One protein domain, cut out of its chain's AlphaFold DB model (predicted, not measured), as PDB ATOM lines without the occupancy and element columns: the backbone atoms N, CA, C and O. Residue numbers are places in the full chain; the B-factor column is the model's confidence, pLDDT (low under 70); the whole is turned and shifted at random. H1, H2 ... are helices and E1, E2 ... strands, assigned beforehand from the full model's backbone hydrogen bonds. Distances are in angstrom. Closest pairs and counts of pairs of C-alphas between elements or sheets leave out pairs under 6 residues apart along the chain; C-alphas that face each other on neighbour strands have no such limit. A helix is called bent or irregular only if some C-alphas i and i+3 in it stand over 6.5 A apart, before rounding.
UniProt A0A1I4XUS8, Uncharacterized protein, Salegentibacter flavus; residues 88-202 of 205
ATOM      1  N   LYS A  88     135.495 150.546 129.171       92.50
ATOM      2  CA  LYS A  88     135.210 149.977 127.871       92.50
ATOM      3  C   LYS A  88     135.448 148.472 127.882       92.50
ATOM      4  O   LYS A  88     136.542 148.001 128.191       92.50
ATOM      5  N   TYR A  89     134.432 147.745 127.452       93.50
ATOM      6  CA  TYR A  89     134.441 146.302 127.280       93.50
ATOM      7  C   TYR A  89     134.383 145.958 125.792       93.50
ATOM      8  O   TYR A  89     133.684 146.631 125.034       93.50
ATOM      9  N   ILE A  90     135.111 144.923 125.371       92.81
ATOM     10  CA  ILE A  90     135.217 144.480 123.974       92.81
ATOM     11  C   ILE A  90     134.646 143.069 123.868       92.81
ATOM     12  O   ILE A  90     135.002 142.200 124.671       92.81
ATOM     13  N   LYS A  91     133.765 142.853 122.892       93.38
ATOM     14  CA  LYS A  91     133.123 141.559 122.658       93.38
ATOM     15  C   LYS A  91     134.167 140.488 122.319       93.38
ATOM     16  O   LYS A  91     135.110 140.759 121.577       93.38
ATOM     17  N   VAL A  92     134.047 139.297 122.904       91.44
ATOM     18  CA  VAL A  92     135.105 138.263 122.875       91.44
ATOM     19  C   VAL A  92     135.206 137.544 121.525       91.44
ATOM     20  O   VAL A  92     136.301 137.177 121.105       91.44
ATOM     21  N   ASP A  93     134.085 137.343 120.841       86.38
ATOM     22  CA  ASP A  93     133.976 136.610 119.574       86.38
ATOM     23  C   ASP A  93     134.180 137.488 118.329       86.38
ATOM     24  O   ASP A  93     134.198 136.982 117.206       86.38
ATOM     25  N   GLU A  94     134.398 138.789 118.515       84.31
ATOM     26  CA  GLU A  94     134.565 139.758 117.437       84.31
ATOM     27  C   GLU A  94     135.968 140.363 117.467       84.31
ATOM     28  O   GLU A  94     136.438 140.907 118.470       84.31
ATOM     29  N   ASN A  95     136.665 140.314 116.331       72.75
ATOM     30  CA  ASN A  95     137.989 140.920 116.209       72.75
ATOM     31  C   ASN A  95     137.875 142.414 115.871       72.75
ATOM     32  O   ASN A  95     138.275 142.864 114.799       72.75
ATOM     33  N   ASP A  96     137.307 143.182 116.797       70.94
ATOM     34  CA  ASP A  96     137.120 144.627 116.682       70.94
ATOM     35  C   ASP A  96     138.069 145.371 117.626       70.94
ATOM     36  O   ASP A  96     137.663 146.095 118.534       70.94
ATOM     37  N   ALA A  97     139.378 145.192 117.420       69.56
ATOM     38  CA  ALA A  97     140.392 145.899 118.208       69.56
ATOM     39  C   ALA A  97     140.273 147.432 118.087       69.56
ATOM     40  O   ALA A  97     140.682 148.155 118.993       69.56
ATOM     41  N   GLY A  98     139.709 147.913 116.971       77.19
ATOM     42  CA  GLY A  98     139.427 149.326 116.712       77.19
ATOM     43  C   GLY A  98     138.144 149.835 117.366       77.19
ATOM     44  O   GLY A  98     137.922 151.044 117.369       77.19
ATOM     45  N   CYS A  99     137.341 148.950 117.962       79.94
ATOM     46  CA  CYS A  99     136.142 149.312 118.698       79.94
ATOM     47  C   CYS A  99     135.123 150.090 117.844       79.94
ATOM     48  O   CYS A  99     134.569 151.103 118.269       79.94
ATOM     49  N   SER A 100     134.925 149.636 116.609       83.25
ATOM     50  CA  SER A 100     134.008 150.231 115.639       83.25
ATOM     51  C   SER A 100     132.534 150.078 116.029       83.25
ATOM     52  O   SER A 100     131.765 151.017 115.836       83.25
ATOM     53  N   CYS A 101     132.131 148.931 116.586       88.88
ATOM     54  CA  CYS A 101     130.733 148.670 116.958       88.88
ATOM     55  C   CYS A 101     130.566 147.629 118.080       88.88
ATOM     56  O   CYS A 101     129.538 147.608 118.749       88.88
ATOM     57  N   TYR A 102     131.571 146.785 118.326       92.06
ATOM     58  CA  TYR A 102     131.480 145.663 119.269       92.06
ATOM     59  C   TYR A 102     132.093 145.975 120.632       92.06
ATOM     60  O   TYR A 102     132.644 145.108 121.315       92.06
ATOM     61  N   CYS A 103     131.988 147.235 121.034       92.12
ATOM     62  CA  CYS A 103     132.343 147.664 122.366       92.12
ATOM     63  C   CYS A 103     131.151 148.252 123.082       92.12
ATOM     64  O   CYS A 103     130.317 148.931 122.483       92.12
ATOM     65  N   VAL A 104     131.168 148.095 124.394       94.62
ATOM     66  CA  VAL A 104     130.243 148.772 125.285       94.62
ATOM     67  C   VAL A 104     131.074 149.574 126.271       94.62
ATOM     68  O   VAL A 104     131.868 149.021 127.031       94.62
ATOM     69  N   ASP A 105     130.930 150.894 126.209       94.62
ATOM     70  CA  ASP A 105     131.502 151.804 127.195       94.62
ATOM     71  C   ASP A 105     130.468 152.006 128.303       94.62
ATOM     72  O   ASP A 105     129.456 152.687 128.099       94.62
ATOM     73  N   VAL A 106     130.663 151.314 129.425       94.50
ATOM     74  CA  VAL A 106     129.741 151.362 130.558       94.50
ATOM     75  C   VAL A 106     130.064 152.600 131.381       94.50
ATOM     76  O   VAL A 106     131.167 152.739 131.902       94.50
ATOM     77  N   VAL A 107     129.084 153.491 131.523       92.69
ATOM     78  CA  VAL A 107     129.213 154.723 132.309       92.69
ATOM     79  C   VAL A 107     128.054 154.838 133.296       92.69
ATOM     80  O   VAL A 107     126.890 154.894 132.906       92.69
ATOM     81  N   THR A 108     128.349 154.895 134.597       86.81
ATOM     82  CA  THR A 108     127.326 155.037 135.656       86.81
ATOM     83  C   THR A 108     126.687 156.422 135.703       86.81
ATOM     84  O   THR A 108     125.669 156.612 136.362       86.81
ATOM     85  N   THR A 109     127.291 157.411 135.044       90.19
ATOM     86  CA  THR A 109     126.787 158.784 134.966       90.19
ATOM     87  C   THR A 109     126.761 159.239 133.515       90.19
ATOM     88  O   THR A 109     127.793 159.219 132.845       90.19
ATOM     89  N   GLY A 110     125.600 159.695 133.044       93.00
ATOM     90  CA  GLY A 110     125.420 160.186 131.679       93.00
ATOM     91  C   GLY A 110     124.883 159.122 130.722       93.00
ATOM     92  O   GLY A 110     124.015 158.328 131.085       93.00
ATOM     93  N   GLN A 111     125.351 159.169 129.476       95.81
ATOM     94  CA  GLN A 111     124.908 158.297 128.390       95.81
ATOM     95  C   GLN A 111     126.115 157.798 127.596       95.81
ATOM     96  O   GLN A 111     127.051 158.560 127.353       95.81
ATOM     97  N   SER A 112     126.050 156.554 127.134       95.69
ATOM     98  CA  SER A 112     126.987 155.987 126.165       95.69
ATOM     99  C   SER A 112     126.307 155.786 124.820       95.69
ATOM    100  O   SER A 112     125.079 155.750 124.725       95.69
ATOM    101  N   GLU A 113     127.101 155.680 123.763       96.31
ATOM    102  CA  GLU A 113     126.612 155.313 122.440       96.31
ATOM    103  C   GLU A 113     126.754 153.812 122.228       96.31
ATOM    104  O   GLU A 113     127.836 153.263 122.421       96.31
ATOM    105  N   LEU A 114     125.675 153.169 121.794       95.44
ATOM    106  CA  LEU A 114     125.681 151.778 121.359       95.44
ATOM    107  C   LEU A 114     125.447 151.723 119.851       95.44
ATOM    108  O   LEU A 114     124.667 152.507 119.303       95.44
ATOM    109  N   CYS A 115     126.124 150.787 119.198       93.38
ATOM    110  CA  CYS A 115     126.061 150.571 117.760       93.38
ATOM    111  C   CYS A 115     125.397 149.217 117.470       93.38
ATOM    112  O   CYS A 115     125.761 148.205 118.066       93.38
ATOM    113  N   LEU A 116     124.408 149.199 116.573       92.00
ATOM    114  CA  LEU A 116     123.689 148.002 116.123       92.00
ATOM    115  C   LEU A 116     123.993 147.806 114.626       92.00
ATOM    116  O   LEU A 116     123.376 148.425 113.753       92.00
ATOM    117  N   LYS A 117     125.009 146.983 114.343       84.69
ATOM    118  CA  LYS A 117     125.791 146.987 113.095       84.69
ATOM    119  C   LYS A 117     124.977 146.694 111.843       84.69
ATOM    120  O   LYS A 117     125.093 147.432 110.872       84.69
ATOM    121  N   ASP A 118     124.150 145.648 111.867       79.06
ATOM    122  CA  ASP A 118     123.440 145.152 110.674       79.06
ATOM    123  C   ASP A 118     122.519 146.203 110.035       79.06
ATOM    124  O   ASP A 118     122.153 146.079 108.870       79.06
ATOM    125  N   ASN A 119     122.145 147.234 110.794       76.38
ATOM    126  CA  ASN A 119     121.227 148.283 110.360       76.38
ATOM    127  C   ASN A 119     121.844 149.684 110.470       76.38
ATOM    128  O   ASN A 119     121.117 150.664 110.332       76.38
ATOM    129  N   GLU A 120     123.148 149.776 110.769       85.75
ATOM    130  CA  GLU A 120     123.871 151.033 111.016       85.75
ATOM    131  C   GLU A 120     123.147 151.959 112.012       85.75
ATOM    132  O   GLU A 120     123.186 153.187 111.915       85.75
ATOM    133  N   ILE A 121     122.464 151.362 112.989       91.38
ATOM    134  CA  ILE A 121     121.701 152.092 113.997       91.38
ATOM    135  C   ILE A 121     122.646 152.482 115.129       91.38
ATOM    136  O   ILE A 121     123.326 151.635 115.708       91.38
ATOM    137  N   TYR A 122     122.616 153.756 115.508       94.62
ATOM    138  CA  TYR A 122     123.346 154.272 116.662       94.62
ATOM    139  C   TYR A 122     122.358 154.842 117.671       94.62
ATOM    140  O   TYR A 122     121.567 155.732 117.350       94.62
ATOM    141  N   ILE A 123     122.416 154.365 118.910       96.06
ATOM    142  CA  ILE A 123     121.530 154.808 119.992       96.06
ATOM    143  C   ILE A 123     122.335 155.364 121.158       96.06
ATOM    144  O   ILE A 123     123.475 154.967 121.390       96.06
ATOM    145  N   LYS A 124     121.735 156.276 121.918       97.62
ATOM    146  CA  LYS A 124     122.230 156.658 123.239       97.62
ATOM    147  C   LYS A 124     121.541 155.812 124.298       97.62
ATOM    148  O   LYS A 124     120.311 155.698 124.298       97.62
ATOM    149  N   ALA A 125     122.323 155.272 125.222       97.94
ATOM    150  CA  ALA A 125     121.838 154.469 126.329       97.94
ATOM    151  C   ALA A 125     122.353 154.993 127.671       97.94
ATOM    152  O   ALA A 125     123.482 155.474 127.770       97.94
ATOM    153  N   ARG A 126     121.525 154.879 128.710       97.88
ATOM    154  CA  ARG A 126     121.920 155.100 130.108       97.88
ATOM    155  C   ARG A 126     122.003 153.765 130.840       97.88
ATOM    156  O   ARG A 126     121.260 152.838 130.522       97.88
ATOM    157  N   PHE A 127     122.857 153.707 131.851       97.50
ATOM    158  CA  PHE A 127     123.088 152.513 132.657       97.50
ATOM    159  C   PHE A 127     122.573 152.751 134.072       97.50
ATOM    160  O   PHE A 127     122.730 153.843 134.623       97.50
ATOM    161  N   SER A 128     121.941 151.745 134.665       95.69
ATOM    162  CA  SER A 128     121.466 151.804 136.045       95.69
ATOM    163  C   SER A 128     121.775 150.503 136.764       95.69
ATOM    164  O   SER A 128     121.428 149.427 136.283       95.69
ATOM    165  N   GLN A 129     122.421 150.604 137.921       94.50
ATOM    166  CA  GLN A 129     122.715 149.441 138.748       94.50
ATOM    167  C   GLN A 129     121.423 148.903 139.378       94.50
ATOM    168  O   GLN A 129     120.688 149.653 140.021       94.50
ATOM    169  N   SER A 130     121.188 147.599 139.257       93.12
ATOM    170  CA  SER A 130     120.083 146.877 139.884       93.12
ATOM    171  C   SER A 130     120.619 145.617 140.565       93.12
ATOM    172  O   SER A 130     120.807 144.576 139.942       93.12
ATOM    173  N   GLY A 131     120.919 145.712 141.863       91.50
ATOM    174  CA  GLY A 131     121.601 144.628 142.575       91.50
ATOM    175  C   GLY A 131     122.986 144.367 141.978       91.50
ATOM    176  O   GLY A 131     123.807 145.285 141.917       91.50
ATOM    177  N   ASN A 132     123.226 143.137 141.520       91.19
ATOM    178  CA  ASN A 132     124.489 142.731 140.895       91.19
ATOM    179  C   ASN A 132     124.531 142.962 139.379       91.19
ATOM    180  O   ASN A 132     125.606 142.869 138.796       91.19
ATOM    181  N   THR A 133     123.408 143.293 138.744       95.38
ATOM    182  CA  THR A 133     123.350 143.529 137.299       95.38
ATOM    183  C   THR A 133     123.237 145.015 136.987       95.38
ATOM    184  O   THR A 133     122.901 145.842 137.842       95.38
ATOM    185  N   THR A 134     123.546 145.367 135.747       96.31
ATOM    186  CA  THR A 134     123.373 146.719 135.221       96.31
ATOM    187  C   THR A 134     122.329 146.686 134.121       96.31
ATOM    188  O   THR A 134     122.497 146.026 133.101       96.31
ATOM    189  N   LEU A 135     121.249 147.432 134.317       97.56
ATOM    190  CA  LEU A 135     120.199 147.608 133.327       97.56
ATOM    191  C   LEU A 135     120.597 148.708 132.344       97.56
ATOM    192  O   LEU A 135     121.057 149.783 132.744       97.56
ATOM    193  N   VAL A 136     120.386 148.446 131.061       98.25
ATOM    194  CA  VAL A 136     120.667 149.372 129.965       98.25
ATOM    195  C   VAL A 136     119.342 149.886 129.429       98.25
ATOM    196  O   VAL A 136     118.481 149.096 129.054       98.25
ATOM    197  N   PHE A 137     119.178 151.201 129.360       98.19
ATOM    198  CA  PHE A 137     117.951 151.831 128.875       98.19
ATOM    199  C   PHE A 137     118.247 152.668 127.645       98.19
ATOM    200  O   PHE A 137     119.184 153.473 127.654       98.19
ATOM    201  N   PHE A 138     117.413 152.522 126.619       97.88
ATOM    202  CA  PHE A 138     117.373 153.461 125.509       97.88
ATOM    203  C   PHE A 138     117.025 154.866 126.016       97.88
ATOM    204  O   PHE A 138     116.281 155.030 126.981       97.88
ATOM    205  N   THR A 139     117.587 155.891 125.379       97.62
ATOM    206  CA  THR A 139     117.269 157.289 125.710       97.62
ATOM    207  C   THR A 139     116.869 158.107 124.496       97.62
ATOM    208  O   THR A 139     115.939 158.896 124.595       97.62
ATOM    209  N   LYS A 140     117.585 157.958 123.377       96.75
ATOM    210  CA  LYS A 140     117.310 158.629 122.100       96.75
ATOM    211  C   LYS A 140     118.181 158.045 120.984       96.75
ATOM    212  O   LYS A 140     119.231 157.460 121.291       96.75
ATOM    213  N   PRO A 141     117.828 158.226 119.699       96.12
ATOM    214  CA  PRO A 141     118.774 157.987 118.615       96.12
ATOM    215  C   PRO A 141     120.020 158.874 118.780       96.12
ATOM    216  O   PRO A 141     119.962 159.998 119.285       96.12
ATOM    217  N   SER A 142     121.181 158.360 118.375       95.25
ATOM    218  CA  SER A 142     122.387 159.180 118.261       95.25
ATOM    219  C   SER A 142     122.296 160.099 117.042       95.25
ATOM    220  O   SER A 142     121.647 159.773 116.056       95.25
ATOM    221  N   VAL A 143     123.040 161.206 117.059       92.19
ATOM    222  CA  VAL A 143     123.213 162.105 115.903       92.19
ATOM    223  C   VAL A 143     123.849 161.420 114.688       92.19
ATOM    224  O   VAL A 143     123.757 161.933 113.580       92.19
ATOM    225  N   LYS A 144     124.517 160.275 114.891       90.69
ATOM    226  CA  LYS A 144     125.070 159.442 113.811       90.69
ATOM    227  C   LYS A 144     124.021 158.566 113.130       90.69
ATOM    228  O   LYS A 144     124.318 157.951 112.113       90.69
ATOM    229  N   ASN A 145     122.840 158.445 113.725       88.19
ATOM    230  CA  ASN A 145     121.791 157.593 113.205       88.19
ATOM    231  C   ASN A 145     121.141 158.270 111.997       88.19
ATOM    232  O   ASN A 145     120.726 159.424 112.071       88.19
ATOM    233  N   THR A 146     121.075 157.550 110.885       81.62
ATOM    234  CA  THR A 146     120.495 158.025 109.620       81.62
ATOM    235  C   THR A 146     119.150 157.373 109.322       81.62
ATOM    236  O   THR A 146     118.502 157.723 108.339       81.62
ATOM    237  N   ASN A 147     118.719 156.423 110.157       83.69
ATOM    238  CA  ASN A 147     117.475 155.699 109.968       83.69
ATOM    239  C   ASN A 147     116.304 156.483 110.574       83.69
ATOM    240  O   ASN A 147     116.126 156.503 111.789       83.69
ATOM    241  N   ASP A 148     115.498 157.105 109.720       83.19
ATOM    242  CA  ASP A 148     114.284 157.853 110.069       83.19
ATOM    243  C   ASP A 148     113.010 156.990 110.069       83.19
ATOM    244  O   ASP A 148     111.934 157.468 110.416       83.19
ATOM    245  N   LYS A 149     113.118 155.712 109.688       87.94
ATOM    246  CA  LYS A 149     111.974 154.800 109.536       87.94
ATOM    247  C   LYS A 149     111.580 154.102 110.826       87.94
ATOM    248  O   LYS A 149     110.530 153.464 110.869       87.94
ATOM    249  N   LEU A 150     112.441 154.148 111.837       90.31
ATOM    250  CA  LEU A 150     112.144 153.555 113.129       90.31
ATOM    251  C   LEU A 150     111.252 154.490 113.948       90.31
ATOM    252  O   LEU A 150     111.455 155.705 113.906       90.31
ATOM    253  N   PRO A 151     110.286 153.939 114.701       94.25
ATOM    254  CA  PRO A 151     109.374 154.721 115.528       94.25
ATOM    255  C   PRO A 151     110.085 155.185 116.809       94.25
ATOM    256  O   PRO A 151     109.768 154.759 117.913       94.25
ATOM    257  N   TRP A 152     111.111 156.029 116.662       94.62
ATOM    258  CA  TRP A 152     111.998 156.435 117.758       94.62
ATOM    259  C   TRP A 152     111.264 157.056 118.941       94.62
ATOM    260  O   TRP A 152     111.678 156.845 120.078       94.62
ATOM    261  N   GLU A 153     110.209 157.815 118.656       95.50
ATOM    262  CA  GLU A 153     109.399 158.511 119.658       95.50
ATOM    263  C   GLU A 153     108.464 157.566 120.425       95.50
ATOM    264  O   GLU A 153     108.059 157.888 121.539       95.50
ATOM    265  N   ASP A 154     108.167 156.391 119.861       96.62
ATOM    266  CA  ASP A 154     107.291 155.396 120.484       96.62
ATOM    267  C   ASP A 154     108.083 154.412 121.362       96.62
ATOM    268  O   ASP A 154     107.504 153.683 122.165       96.62
ATOM    269  N   PHE A 155     109.415 154.364 121.224       96.94
ATOM    270  CA  PHE A 155     110.243 153.469 122.025       96.94
ATOM    271  C   PHE A 155     110.315 153.894 123.489       96.94
ATOM    272  O   PHE A 155     110.725 155.004 123.838       96.94
ATOM    273  N   ASP A 156     110.049 152.931 124.364       97.62
ATOM    274  CA  ASP A 156     110.153 153.107 125.800       97.62
ATOM    275  C   ASP A 156     111.586 153.454 126.222       97.62
ATOM    276  O   ASP A 156     112.553 152.739 125.947       97.62
ATOM    277  N   THR A 157     111.716 154.520 127.010       97.81
ATOM    278  CA  THR A 157     112.992 154.940 127.624       97.81
ATOM    279  C   THR A 157     113.132 154.501 129.090       97.81
ATOM    280  O   THR A 157     114.175 154.688 129.735       97.81
ATOM    281  N   ASN A 158     112.073 153.892 129.631       97.31
ATOM    282  CA  ASN A 158     111.993 153.391 131.005       97.31
ATOM    283  C   ASN A 158     111.961 151.859 131.095       97.31
ATOM    284  O   ASN A 158     112.061 151.326 132.198       97.31
ATOM    285  N   THR A 159     111.904 151.166 129.958       97.88
ATOM    286  CA  THR A 159     112.022 149.706 129.871       97.88
ATOM    287  C   THR A 159     113.466 149.344 129.488       97.88
ATOM    288  O   THR A 159     114.007 149.939 128.551       97.88
ATOM    289  N   PRO A 160     114.152 148.431 130.205       97.81
ATOM    290  CA  PRO A 160     115.514 148.039 129.852       97.81
ATOM    291  C   PRO A 160     115.570 147.344 128.486       97.81
ATOM    292  O   PRO A 160     114.860 146.370 128.258       97.81
ATOM    293  N   ILE A 161     116.478 147.793 127.621       97.88
ATOM    294  CA  ILE A 161     116.750 147.181 126.310       97.88
ATOM    295  C   ILE A 161     117.813 146.081 126.378       97.88
ATOM    296  O   ILE A 161     117.924 145.264 125.464       97.88
ATOM    297  N   ALA A 162     118.599 146.057 127.455       98.00
ATOM    298  CA  ALA A 162     119.556 145.004 127.754       98.00
ATOM    299  C   ALA A 162     119.838 144.931 129.260       98.00
ATOM    300  O   ALA A 162     119.555 145.864 130.020       98.00
ATOM    301  N   GLU A 163     120.425 143.821 129.676       97.81
ATOM    302  CA  GLU A 163     120.939 143.594 131.017       97.81
ATOM    303  C   GLU A 163     122.384 143.118 130.936       97.81
ATOM    304  O   GLU A 163     122.731 142.293 130.097       97.81
ATOM    305  N   ILE A 164     123.232 143.667 131.798       97.56
ATOM    306  CA  ILE A 164     124.640 143.313 131.870       97.56
ATOM    307  C   ILE A 164     124.893 142.609 133.197       97.56
ATOM    308  O   ILE A 164     124.639 143.172 134.266       97.56
ATOM    309  N   THR A 165     125.446 141.404 133.115       96.81
ATOM    310  CA  THR A 165     125.849 140.602 134.268       96.81
ATOM    311  C   THR A 165     127.375 140.550 134.343       96.81
ATOM    312  O   THR A 165     128.017 140.159 133.371       96.81
ATOM    313  N   PRO A 166     127.996 140.959 135.459       94.75
ATOM    314  CA  PRO A 166     129.438 140.845 135.641       94.75
ATOM    315  C   PRO A 166     129.877 139.378 135.669       94.75
ATOM    316  O   PRO A 166     129.201 138.527 136.242       94.75
ATOM    317  N   THR A 167     131.037 139.100 135.085       93.25
ATOM    318  CA  THR A 167     131.694 137.787 135.115       93.25
ATOM    319  C   THR A 167     133.131 137.948 135.632       93.25
ATOM    320  O   THR A 167     133.643 139.073 135.656       93.25
ATOM    321  N   PRO A 168     133.826 136.868 136.042       89.44
ATOM    322  CA  PRO A 168     135.210 136.966 136.521       89.44
ATOM    323  C   PRO A 168     136.170 137.653 135.531       89.44
ATOM    324  O   PRO A 168     137.059 138.401 135.940       89.44
ATOM    325  N   ASP A 169     135.951 137.442 134.231       87.44
ATOM    326  CA  ASP A 169     136.818 137.930 133.153       87.44
ATOM    327  C   ASP A 169     136.251 139.161 132.414       87.44
ATOM    328  O   ASP A 169     136.888 139.704 131.505       87.44
ATOM    329  N   GLY A 170     135.072 139.650 132.810       93.50
ATOM    330  CA  GLY A 170     134.436 140.805 132.188       93.50
ATOM    331  C   GLY A 170     132.943 140.907 132.479       93.50
ATOM    332  O   GLY A 170     132.545 141.174 133.614       93.50
ATOM    333  N   MET A 171     132.120 140.792 131.439       95.62
ATOM    334  CA  MET A 171     130.665 140.878 131.558       95.62
ATOM    335  C   MET A 171     129.947 140.112 130.445       95.62
ATOM    336  O   MET A 171     130.491 139.938 129.360       95.62
ATOM    337  N   GLU A 172     128.710 139.714 130.705       97.12
ATOM    338  CA  GLU A 172     127.759 139.184 129.730       97.12
ATOM    339  C   GLU A 172     126.676 140.234 129.471       97.12
ATOM    340  O   GLU A 172     126.164 140.820 130.426       97.12
ATOM    341  N   LEU A 173     126.326 140.478 128.209       97.62
ATOM    342  CA  LEU A 173     125.228 141.360 127.817       97.62
ATOM    343  C   LEU A 173     124.090 140.528 127.219       97.62
ATOM    344  O   LEU A 173     124.229 139.981 126.125       97.62
ATOM    345  N   ASP A 174     122.956 140.496 127.918       97.50
ATOM    346  CA  ASP A 174     121.693 139.940 127.431       97.50
ATOM    347  C   ASP A 174     120.833 141.052 126.824       97.50
ATOM    348  O   ASP A 174     120.336 141.952 127.511       97.50
ATOM    349  N   TRP A 175     120.688 141.017 125.507       97.31
ATOM    350  CA  TRP A 175     119.863 141.931 124.745       97.31
ATOM    351  C   TRP A 175     118.391 141.517 124.814       97.31
ATOM    352  O   TRP A 175     117.995 140.450 124.331       97.31
ATOM    353  N   LYS A 176     117.571 142.434 125.335       96.44
ATOM    354  CA  LYS A 176     116.123 142.268 125.513       96.44
ATOM    355  C   LYS A 176     115.324 142.852 124.350       96.44
ATOM    356  O   LYS A 176     114.288 142.301 124.000       96.44
ATOM    357  N   GLY A 177     115.831 143.909 123.715       95.69
ATOM    358  CA  GLY A 177     115.161 144.590 122.605       95.69
ATOM    359  C   GLY A 177     114.406 145.851 123.015       95.69
ATOM    360  O   GLY A 177     114.264 146.165 124.192       95.69
ATOM    361  N   PHE A 178     113.948 146.600 122.013       96.44
ATOM    362  CA  PHE A 178     113.117 147.785 122.228       96.44
ATOM    363  C   PHE A 178     111.708 147.388 122.658       96.44
ATOM    364  O   PHE A 178     111.203 146.344 122.251       96.44
ATOM    365  N   SER A 179     111.072 148.237 123.454       97.31
ATOM    366  CA  SER A 179     109.677 148.072 123.861       97.31
ATOM    367  C   SER A 179     108.857 149.288 123.444       97.31
ATOM    368  O   SER A 179     109.420 150.373 123.300       97.31
ATOM    369  N   ILE A 180     107.565 149.082 123.221       96.81
ATOM    370  CA  ILE A 180     106.556 150.119 122.990       96.81
ATOM    371  C   ILE A 180     105.408 149.801 123.945       96.81
ATOM    372  O   ILE A 180     104.947 148.658 123.983       96.81
ATOM    373  N   ASP A 181     104.982 150.780 124.741       95.75
ATOM    374  CA  ASP A 181     103.914 150.624 125.737       95.75
ATOM    375  C   ASP A 181     104.176 149.490 126.756       95.75
ATOM    376  O   ASP A 181     103.258 148.842 127.262       95.75
ATOM    377  N   GLY A 182     105.445 149.234 127.082       93.81
ATOM    378  CA  GLY A 182     105.876 148.175 127.997       93.81
ATOM    379  C   GLY A 182     105.925 146.773 127.383       93.81
ATOM    380  O   GLY A 182     106.316 145.829 128.074       93.81
ATOM    381  N   GLU A 183     105.569 146.615 126.107       96.31
ATOM    382  CA  GLU A 183     105.619 145.341 125.392       96.31
ATOM    383  C   GLU A 183     106.813 145.280 124.439       96.31
ATOM    384  O   GLU A 183     107.179 146.266 123.799       96.31
ATOM    385  N   LEU A 184     107.423 144.096 124.317       96.12
ATOM    386  CA  LEU A 184     108.532 143.875 123.394       96.12
ATOM    387  C   LEU A 184     108.086 144.184 121.961       96.12
ATOM    388  O   LEU A 184     107.242 143.485 121.396       96.12
ATOM    389  N   ALA A 185     108.726 145.166 121.334       95.00
ATOM    390  CA  ALA A 185     108.490 145.488 119.941       95.00
ATOM    391  C   ALA A 185     109.227 144.465 119.063       95.00
ATOM    392  O   ALA A 185     110.386 144.653 118.683       95.00
ATOM    393  N   VAL A 186     108.561 143.337 118.793       90.44
ATOM    394  CA  VAL A 186     109.141 142.129 118.175       90.44
ATOM    395  C   VAL A 186     109.907 142.435 116.885       90.44
ATOM    396  O   VAL A 186     111.013 141.926 116.700       90.44
ATOM    397  N   ASP A 187     109.373 143.319 116.042       87.19
ATOM    398  CA  ASP A 187     109.986 143.702 114.763       87.19
ATOM    399  C   ASP A 187     111.352 144.393 114.927       87.19
ATOM    400  O   ASP A 187     112.191 144.350 114.024       87.19
ATOM    401  N   TYR A 188     111.614 144.987 116.095       88.00
ATOM    402  CA  TYR A 188     112.835 145.740 116.400       88.00
ATOM    403  C   TYR A 188     113.714 145.054 117.453       88.00
ATOM    404  O   TYR A 188     114.867 145.445 117.665       88.00
ATOM    405  N   ALA A 189     113.211 143.993 118.087       85.62
ATOM    406  CA  ALA A 189     113.920 143.231 119.109       85.62
ATOM    407  C   ALA A 189     115.233 142.625 118.590       85.62
ATOM    408  O   ALA A 189     116.190 142.468 119.346       85.62
ATOM    409  N   ILE A 190     115.323 142.329 117.290       87.06
ATOM    410  CA  ILE A 190     116.486 141.661 116.698       87.06
ATOM    411  C   ILE A 190     117.724 142.562 116.565       87.06
ATOM    412  O   ILE A 190     118.836 142.047 116.447       87.06
ATOM    413  N   TYR A 191     117.566 143.891 116.585       87.56
ATOM    414  CA  TYR A 191     118.629 144.803 116.148       87.56
ATOM    415  C   TYR A 191     119.902 144.731 116.989       87.56
ATOM    416  O   TYR A 191     120.992 144.712 116.423       87.56
ATOM    417  N   GLY A 192     119.795 144.626 118.313       86.06
ATOM    418  CA  GLY A 192     120.969 144.429 119.164       86.06
ATOM    419  C   GLY A 192     121.359 142.968 119.359       86.06
ATOM    420  O   GLY A 192     122.509 142.705 119.698       86.06
ATOM    421  N   LYS A 193     120.475 142.004 119.069       91.00
ATOM    422  CA  LYS A 193     120.726 140.586 119.373       91.00
ATOM    423  C   LYS A 193     121.901 140.002 118.588       91.00
ATOM    424  O   LYS A 193     122.585 139.121 119.079       91.00
ATOM    425  N   LYS A 194     122.164 140.475 117.369       86.44
ATOM    426  CA  LYS A 194     123.313 139.993 116.579       86.44
ATOM    427  C   LYS A 194     124.612 140.729 116.892       86.44
ATOM    428  O   LYS A 194     125.687 140.149 116.797       86.44
ATOM    429  N   THR A 195     124.523 142.011 117.239       90.12
ATOM    430  CA  THR A 195     125.707 142.854 117.432       90.12
ATOM    431  C   THR A 195     126.179 142.842 118.881       90.12
ATOM    432  O   THR A 195     127.349 142.566 119.131       90.12
ATOM    433  N   LEU A 196     125.277 143.109 119.825       94.50
ATOM    434  CA  LEU A 196     125.613 143.400 121.217       94.50
ATOM    435  C   LEU A 196     125.436 142.218 122.172       94.50
ATOM    436  O   LEU A 196     126.038 142.220 123.234       94.50
ATOM    437  N   GLU A 197     124.623 141.224 121.824       95.75
ATOM    438  CA  GLU A 197     124.471 140.018 122.649       95.75
ATOM    439  C   GLU A 197     125.806 139.300 122.847       95.75
ATOM    440  O   GLU A 197     126.495 139.030 121.856       95.75
ATOM    441  N   GLY A 198     126.106 138.901 124.082       95.44
ATOM    442  CA  GLY A 198     127.136 137.912 124.383       95.44
ATOM    443  C   GLY A 198     128.172 138.374 125.402       95.44
ATOM    444  O   GLY A 198     127.972 139.332 126.153       95.44
ATOM    445  N   SER A 199     129.315 137.690 125.391       95.81
ATOM    446  CA  SER A 199     130.395 137.903 126.350       95.81
ATOM    447  C   SER A 199     131.361 139.002 125.929       95.81
ATOM    448  O   SER A 199     131.793 139.102 124.776       95.81
ATOM    449  N   TYR A 200     131.786 139.783 126.913       94.94
ATOM    450  CA  TYR A 200     132.740 140.866 126.770       94.94
ATOM    451  C   TYR A 200     133.869 140.747 127.789       94.94
ATOM    452  O   TYR A 200     133.662 140.363 128.938       94.94
ATOM    453  N   SER A 201     135.060 141.179 127.384       92.25
ATOM    454  CA  SER A 201     136.237 141.275 128.248       92.25
ATOM    455  C   SER A 201     136.730 142.715 128.334       92.25
ATOM    456  O   SER A 201     136.611 143.499 127.386       92.25
ATOM    457  N   TYR A 202     137.317 143.075 129.471       84.12
ATOM    458  CA  TYR A 202     138.132 144.279 129.556       84.12
ATOM    459  C   TYR A 202     139.542 143.890 129.094       84.12
ATOM    460  O   TYR A 202     140.223 143.093 129.740       84.12
TER     461      TYR A 202
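This is residues 88 to 202 of the 205 residues of an uncharacterized protein of Salegentibacter flavus (UniProt A0A1I4XUS8). One antiparallel sheet of eight strands curls round into a loose, nearly closed barrel, its edge strands E2 and E3 coming back near each other. The short helix H1 packs on the sheet near the last residues of E3 and E7, and the long unnamed stretch of residues 142 to 159 runs round the outside. The printed part has 115 residues, with E1 E2 E3 E4 E5 E6 E7 H1 E8 along the chain and the sheet order E2 E1 E8 E7 E6 E5 E4 E3. The class is mostly strand, with just under half of the residues, 57 of 115, in named elements. The whole is compact, with a radius of gyration of the C-alphas of 13.2 A and spans of 37 by 31 by 25 A.

E4, residues 121 to 130, is the longest strand by residues, 26.5 A, and bends by 52 degrees at residue 124. E5 is residues 133 to 141, 24.1 A; E6 is 160 to 167, 19.9 A; E7 is 170 to 175, 16.4 A; E3 is 112 to 116, 13.2 A. E1, residues 88 to 91, begins with C-alpha 88 at (135.210, 149.977, 127.871). E2 is residues 103 to 105. E8, residues 198 to 201, ends with C-alpha 201 at (136.237, 141.275, 128.248). H1, residues 186 to 193, is irregular: C-alphas 189 and 192 are 7.2 A apart.

The strongly twisted sheet is a folded sheet, bent back on itself into two leaves: E2 and E1 face E7 E6 E5 E4 E3, with E8 as the hinge. E3 to E7 form a meander, each strand the antiparallel neighbour of the one before. In it N 114 and O 123 are 2.9 A apart for E3 and E4, N 128 and O 135 2.9 A for E4 and E5, N 136 and O 162 2.9 A for E5 and E6, and N 165 and O 172 2.8 A for E6 and E7, each within hydrogen-bond range. So are N 200 and O 171 for E8 and E7, 2.8 A, N 90 and O 201 for E1 and E8, 2.9 A, and N 89 and O 104 for the hairpin E1 and E2, 2.9 A. The closest C-alphas of E2 and E3 are those of Asp 105 and Ser 112, 6.2 A. H1 is on the sheet; its closest C-alphas to E3 are Gly 192 and Leu 116, 5.4 A, and to E7 Lys 193 and Trp 175, 5.6 A. In H1, 0 of 4 O i to N i+4 pairs are within range, and 3 of 5 O i to N i+3 pairs.

The two C-alphas farthest apart are those of Lys 149 and Pro 168, 39.8 A. The printed part has no cut. The links E1 to E2 and E5 to E6 are long. Mean pLDDT of the printed part is 92.2; residue 97 is under 70.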